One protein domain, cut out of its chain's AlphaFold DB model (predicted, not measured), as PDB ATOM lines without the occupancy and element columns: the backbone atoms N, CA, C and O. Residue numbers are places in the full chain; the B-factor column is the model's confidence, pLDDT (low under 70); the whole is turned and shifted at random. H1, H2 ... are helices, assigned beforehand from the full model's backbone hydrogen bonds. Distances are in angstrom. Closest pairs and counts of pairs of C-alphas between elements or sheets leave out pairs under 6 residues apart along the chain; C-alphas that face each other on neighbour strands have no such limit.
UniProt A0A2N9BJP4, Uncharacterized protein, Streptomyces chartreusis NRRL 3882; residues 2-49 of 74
ATOM      1  N   ALA A   2     117.531 102.432  60.656       90.25
ATOM      2  CA  ALA A   2     118.469 103.218  61.464       90.25
ATOM      3  C   ALA A   2     119.903 103.252  60.901       90.25
ATOM      4  O   ALA A   2     120.464 104.329  60.775       90.25
ATOM      5  N   ASN A   3     120.452 102.115  60.460       94.44
ATOM      6  CA  ASN A   3     121.802 102.081  59.882       94.44
ATOM      7  C   ASN A   3     121.913 102.904  58.584       94.44
ATOM      8  O   ASN A   3     122.839 103.685  58.435       94.44
ATOM      9  N   LEU A   4     120.951 102.799  57.659       92.81
ATOM     10  CA  LEU A   4     120.973 103.604  56.426       92.81
ATOM     11  C   LEU A   4     120.862 105.108  56.724       92.81
ATOM     12  O   LEU A   4     121.436 105.922  56.013       92.81
ATOM     13  N   GLU A   5     120.108 105.479  57.758       93.56
ATOM     14  CA  GLU A   5     119.964 106.879  58.168       93.56
ATOM     15  C   GLU A   5     121.215 107.396  58.892       93.56
ATOM     16  O   GLU A   5     121.607 108.537  58.671       93.56
ATOM     17  N   ALA A   6     121.870 106.553  59.695       97.25
ATOM     18  CA  ALA A   6     123.124 106.877  60.372       97.25
ATOM     19  C   ALA A   6     124.303 107.044  59.397       97.25
ATOM     20  O   ALA A   6     125.183 107.861  59.643       97.25
ATOM     21  N   HIS A   7     124.295 106.308  58.283       96.69
ATOM     22  CA  HIS A   7     125.349 106.312  57.261       96.69
ATOM     23  C   HIS A   7     124.895 106.985  55.956       96.69
ATOM     24  O   HIS A   7     125.263 106.564  54.860       96.69
ATOM     25  N   TRP A   8     124.046 108.012  56.054       95.94
ATOM     26  CA  TRP A   8     123.419 108.625  54.882       95.94
ATOM     27  C   TRP A   8     124.432 109.202  53.885       95.94
ATOM     28  O   TRP A   8     124.317 108.940  52.689       95.94
ATOM     29  N   ASP A   9     125.418 109.962  54.364       97.69
ATOM     30  CA  ASP A   9     126.394 110.629  53.494       97.69
ATOM     31  C   ASP A   9     127.248 109.609  52.732       97.69
ATOM     32  O   ASP A   9     127.368 109.691  51.511       97.69
ATOM     33  N   GLU A  10     127.716 108.568  53.420       97.38
ATOM     34  CA  GLU A  10     128.432 107.439  52.815       97.38
ATOM     35  C   GLU A  10     127.568 106.713  51.769       97.38
ATOM     36  O   GLU A  10     128.016 106.420  50.659       97.38
ATOM     37  N   ALA A  11     126.287 106.472  52.069       96.31
ATOM     38  CA  ALA A  11     125.362 105.851  51.122       96.31
ATOM     39  C   ALA A  11     125.145 106.709  49.863       96.31
ATOM     40  O   ALA A  11     124.972 106.172  48.763       96.31
ATOM     41  N   VAL A  12     125.147 108.038  50.009       97.94
ATOM     42  CA  VAL A  12     125.065 108.984  48.894       97.94
ATOM     43  C   VAL A  12     126.345 108.968  48.061       97.94
ATOM     44  O   VAL A  12     126.237 108.934  46.834       97.94
ATOM     45  N   GLU A  13     127.520 108.953  48.692       97.81
ATOM     46  CA  GLU A  13     128.821 108.882  48.011       97.81
ATOM     47  C   GLU A  13     128.992 107.589  47.207       97.81
ATOM     48  O   GLU A  13     129.455 107.624  46.068       97.81
ATOM     49  N   LEU A  14     128.563 106.451  47.760       97.06
ATOM     50  CA  LEU A  14     128.636 105.148  47.092       97.06
ATOM     51  C   LEU A  14     127.644 105.000  45.929       97.06
ATOM     52  O   LEU A  14     127.790 104.100  45.101       97.06
ATOM     53  N   THR A  15     126.604 105.835  45.883       95.00
ATOM     54  CA  THR A  15     125.534 105.731  44.887       95.00
ATOM     55  C   THR A  15     125.197 107.100  44.289       95.00
ATOM     56  O   THR A  15     125.871 107.579  43.381       95.00
ATOM     57  N   SER A  16     124.107 107.711  44.746       96.69
ATOM     58  CA  SER A  16     123.703 109.092  44.515       96.69
ATOM     59  C   SER A  16     122.576 109.450  45.493       96.69
ATOM     60  O   SER A  16     121.904 108.554  46.021       96.69
ATOM     61  N   PRO A  17     122.242 110.742  45.679       97.31
ATOM     62  CA  PRO A  17     121.095 111.132  46.498       97.31
ATOM     63  C   PRO A  17     119.772 110.516  46.023       97.31
ATOM     64  O   PRO A  17     118.880 110.252  46.827       97.31
ATOM     65  N   GLY A  18     119.621 110.300  44.712       97.75
ATOM     66  CA  GLY A  18     118.435 109.664  44.141       97.75
ATOM     67  C   GLY A  18     118.334 108.194  44.538       97.75
ATOM     68  O   GLY A  18     117.298 107.760  45.038       97.75
ATOM     69  N   TRP A  19     119.427 107.445  44.386       97.56
ATOM     70  CA  TRP A  19     119.472 106.023  44.725       97.56
ATOM     71  C   TRP A  19     119.335 105.768  46.228       97.56
ATOM     72  O   TRP A  19     118.561 104.896  46.625       97.56
ATOM     73  N   ALA A  20     119.979 106.580  47.070       96.81
ATOM     74  CA  ALA A  20     119.824 106.506  48.521       96.81
ATOM     75  C   ALA A  20     118.358 106.719  48.959       96.81
ATOM     76  O   ALA A  20     117.842 106.009  49.827       96.81
ATOM     77  N   ARG A  21     117.635 107.644  48.308       96.75
ATOM     78  CA  ARG A  21     116.198 107.877  48.555       96.75
ATOM     79  C   ARG A  21     115.325 106.705  48.116       96.75
ATOM     80  O   ARG A  21     114.389 106.363  48.835       96.75
ATOM     81  N   VAL A  22     115.628 106.074  46.983       97.69
ATOM     82  CA  VAL A  22     114.906 104.874  46.526       97.69
ATOM     83  C   VAL A  22     115.061 103.740  47.536       97.69
ATOM     84  O   VAL A  22     114.064 103.144  47.933       97.69
ATOM     85  N   TRP A  23     116.276 103.495  48.028       96.69
ATOM     86  CA  TRP A  23     116.523 102.493  49.068       96.69
ATOM     87  C   TRP A  23     115.792 102.796  50.377       96.69
ATOM     88  O   TRP A  23     115.177 101.907  50.972       96.69
ATOM     89  N   ARG A  24     115.802 104.063  50.799       96.06
ATOM     90  CA  ARG A  24     115.046 104.558  51.955       96.06
ATOM     91  C   ARG A  24     113.547 104.271  51.809       96.06
ATOM     92  O   ARG A  24     112.946 103.709  52.724       96.06
ATOM     93  N   LEU A  25     112.958 104.592  50.658       97.12
ATOM     94  CA  LEU A  25     111.546 104.321  50.370       97.12
ATOM     95  C   LEU A  25     111.242 102.822  50.307       97.12
ATOM     96  O   LEU A  25     110.254 102.383  50.888       97.12
ATOM     97  N   TYR A  26     112.099 102.035  49.655       96.62
ATOM     98  CA  TYR A  26     111.960 100.584  49.578       96.62
ATOM     99  C   TYR A  26     111.911  99.949  50.973       96.62
ATOM    100  O   TYR A  26     111.004  99.170  51.264       96.62
ATOM    101  N   MET A  27     112.843 100.312  51.859       96.62
ATOM    102  CA  MET A  27     112.890  99.779  53.224       96.62
ATOM    103  C   MET A  27     111.680 100.205  54.060       96.62
ATOM    104  O   MET A  27     111.114  99.377  54.773       96.62
ATOM    105  N   ALA A  28     111.250 101.466  53.947       96.69
ATOM    106  CA  ALA A  28     110.057 101.958  54.633       96.69
ATOM    107  C   ALA A  28     108.786 101.229  54.159       96.69
ATOM    108  O   ALA A  28     108.018 100.725  54.977       96.69
ATOM    109  N   ALA A  29     108.596 101.099  52.842       96.38
ATOM    110  CA  ALA A  29     107.473 100.364  52.264       96.38
ATOM    111  C   ALA A  29     107.505  98.876  52.646       96.38
ATOM    112  O   ALA A  29     106.467  98.294  52.953       96.38
ATOM    113  N   SER A  30     108.696  98.274  52.697       95.88
ATOM    114  CA  SER A  30     108.884  96.883  53.116       95.88
ATOM    115  C   SER A  30     108.482  96.669  54.576       95.88
ATOM    116  O   SER A  30     107.764  95.719  54.880       95.88
ATOM    117  N   ALA A  31     108.881  97.573  55.478       95.50
ATOM    118  CA  ALA A  31     108.487  97.519  56.884       95.50
ATOM    119  C   ALA A  31     106.960  97.592  57.053       95.50
ATOM    120  O   ALA A  31     106.385  96.804  57.801       95.50
ATOM    121  N   VAL A  32     106.296  98.479  56.303       97.25
ATOM    122  CA  VAL A  32     104.826  98.573  56.278       97.25
ATOM    123  C   VAL A  32     104.194  97.301  55.706       97.25
ATOM    124  O   VAL A  32     103.233  96.793  56.275       97.25
ATOM    125  N   GLY A  33     104.733  96.753  54.615       97.62
ATOM    126  CA  GLY A  33     104.222  95.526  53.999       97.62
ATOM    127  C   GLY A  33     104.292  94.312  54.929       97.62
ATOM    128  O   GLY A  33     103.339  93.534  55.004       97.62
ATOM    129  N   PHE A  34     105.380  94.177  55.695       96.81
ATOM    130  CA  PHE A  34     105.477  93.162  56.745       96.81
ATOM    131  C   PHE A  34     104.504  93.435  57.897       96.81
ATOM    132  O   PHE A  34     103.799  92.521  58.318       96.81
ATOM    133  N   GLY A  35     104.414  94.681  58.377       96.12
ATOM    134  CA  GLY A  35     103.491  95.058  59.455       96.12
ATOM    135  C   GLY A  35     102.018  94.818  59.109       96.12
ATOM    136  O   GLY A  35     101.240  94.416  59.968       96.12
ATOM    137  N   ASN A  36     101.655  94.987  57.837       97.88
ATOM    138  CA  ASN A  36     100.303  94.758  57.326       97.88
ATOM    139  C   ASN A  36     100.053  93.314  56.864       97.88
ATOM    140  O   ASN A  36      98.977  93.026  56.342       97.88
ATOM    141  N   ASN A  37     101.029  92.410  57.008       95.31
ATOM    142  CA  ASN A  37     100.941  91.021  56.549       95.31
ATOM    143  C   ASN A  37     100.609  90.889  55.041       95.31
ATOM    144  O   ASN A  37      99.976  89.925  54.611       95.31
ATOM    145  N   THR A  38     101.030  91.864  54.227       96.88
ATOM    146  CA  THR A  38     100.915  91.831  52.755       96.88
ATOM    147  C   THR A  38     102.199  91.346  52.081       96.88
ATOM    148  O   THR A  38     102.200  91.045  50.888       96.88
ATOM    149  N   MET A  39     103.284  91.229  52.846       95.62
ATOM    150  CA  MET A  39     104.550  90.617  52.456       95.62
ATOM    151  C   MET A  39     104.994  89.625  53.537       95.62
ATOM    152  O   MET A  39     104.713  89.813  54.719       95.62
ATOM    153  N   GLY A  40     105.703  88.569  53.138       94.44
ATOM    154  CA  GLY A  40     106.200  87.536  54.042       94.44
ATOM    155  C   GLY A  40     107.469  86.874  53.514       94.44
ATOM    156  O   GLY A  40     107.817  87.013  52.342       94.44
ATOM    157  N   VAL A  41     108.160  86.147  54.390       96.06
ATOM    158  CA  VAL A  41     109.332  85.333  54.044       96.06
ATOM    159  C   VAL A  41     108.997  83.873  54.310       96.06
ATOM    160  O   VAL A  41     108.532  83.529  55.394       96.06
ATOM    161  N   ASN A  42     109.253  83.009  53.328       94.94
ATOM    162  CA  ASN A  42     109.024  81.575  53.452       94.94
ATOM    163  C   ASN A  42     110.345  80.857  53.715       94.94
ATOM    164  O   ASN A  42     111.262  80.910  52.898       94.94
ATOM    165  N   GLN A  43     110.425  80.152  54.840       94.38
ATOM    166  CA  GLN A  43     111.515  79.222  55.115       94.38
ATOM    167  C   GLN A  43     111.075  77.821  54.691       94.38
ATOM    168  O   GLN A  43     110.174  77.236  55.292       94.38
ATOM    169  N   VAL A  44     111.693  77.297  53.632       94.25
ATOM    170  CA  VAL A  44     111.376  75.975  53.078       94.25
ATOM    171  C   VAL A  44     112.548  75.035  53.327       94.25
ATOM    172  O   VAL A  44     113.661  75.287  52.872       94.25
ATOM    173  N   LEU A  45     112.288  73.935  54.032       91.94
ATOM    174  CA  LEU A  45     113.253  72.864  54.262       91.94
ATOM    175  C   LEU A  45     112.938  71.696  53.326       91.94
ATOM    176  O   LEU A  45     111.922  71.024  53.489       91.94
ATOM    177  N   ALA A  46     113.820  71.454  52.360       93.12
ATOM    178  CA  ALA A  46     113.720  70.334  51.434       93.12
ATOM    179  C   ALA A  46     114.901  69.380  51.633       93.12
ATOM    180  O   ALA A  46     116.037  69.813  51.819       93.12
ATOM    181  N   VAL A  47     114.631  68.076  51.568       91.50
ATOM    182  CA  VAL A  47     115.654  67.030  51.647       91.50
ATOM    183  C   VAL A  47     115.581  66.128  50.425       91.50
ATOM    184  O   VAL A  47     114.503  65.850  49.898       91.50
ATOM    185  N   ARG A  48     116.736  65.635  49.985       94.00
ATOM    186  CA  ARG A  48     116.796  64.511  49.052       94.00
ATOM    187  C   ARG A  48     116.738  63.222  49.866       94.00
ATOM    188  O   ARG A  48     117.584  63.022  50.730       94.00
ATOM    189  N   THR A  49     115.750  62.373  49.606       93.00
ATOM    190  CA  THR A  49     115.570  61.107  50.333       93.00
ATOM    191  C   THR A  49     116.607  60.060  49.931       93.00
ATOM    192  O   THR A  49     117.056  60.033  48.782       93.00
TER     193      THR A  49
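What this domain is: This is residues 2 to 49 of the 74 residues of an uncharacterized protein of Streptomyces chartreusis NRRL 3882 (UniProt A0A2N9BJP4). One long helix, H3, makes the main part of the body, with two short helices, H2 near its first residues and H1 near Arg 24 of H3, and after H3 comes a stretch without a named element, residues 36 to 49, of which residues 41 to 49 stick out. H2 packs steeply on the beginning of H3, H1 sits near both, and past H3 the chain turns and runs off as an arm, residues 41 to 49, that makes much of the length. The printed part has 48 residues with three named helices, in the order H1, H2, H3, and no named strand; the class is all helix. It is extended, with a radius of gyration of the C-alphas of 16.0 A, and elongated, its C-alphas spanning 50 by 28 by 17 A.

How they stand to each other: The longest helix is H3, residues 17 to 35. It touches H2, residues 8 to 14, with its residues 19 to 20 alone; the closest C-alphas are those of Val 12 and Ala 20, 5.8 A apart. H2 and H3 run opposite ways at a steep tilt of 59 degrees. H1, residues 2 to 6, is close to but not clearly touching H3, the closest C-alphas being those of Leu 4 and Arg 24, 7.5 A apart. H1 and H2 are also close but not clearly touching, with the C-alphas of Leu 4 and Ala 11 the closest at 7.2 A. In H1, H2 and H3 every O i to N i+4 pair is within hydrogen-bond range.

Where its parts are: H3, residues 17 to 35, measures 27.1 A from first to last C-alpha, from Pro 17 at (121.095, 111.132, 46.498) to Gly 35 at (103.491, 95.058, 59.455). H2, residues 8 to 14, measures 10.0 A. H1, residues 2 to 6, begins with C-alpha 2 at (118.469, 103.218, 61.464) and is 6.0 A long. Residues 36 to 49 hold no named element, and the C-alpha of Thr 49 is at (115.570, 61.107, 50.333).

The domain as a whole: The two C-alphas farthest apart are those of Asp 9 and Thr 49, at 50.8 A. Residues 32 to 37, of which 32 to 35 belong to H3, stand free, as do residues 41 to 49. Without these stretches the body has 33 residues and spans 33 by 17 by 10 A. The links H1 to H2 and H2 to H3 are tight, with 1 and 2 residues between the helices. The printed part has no cut. The mean pLDDT of the printed part is 95.8, and no printed residue is under 70.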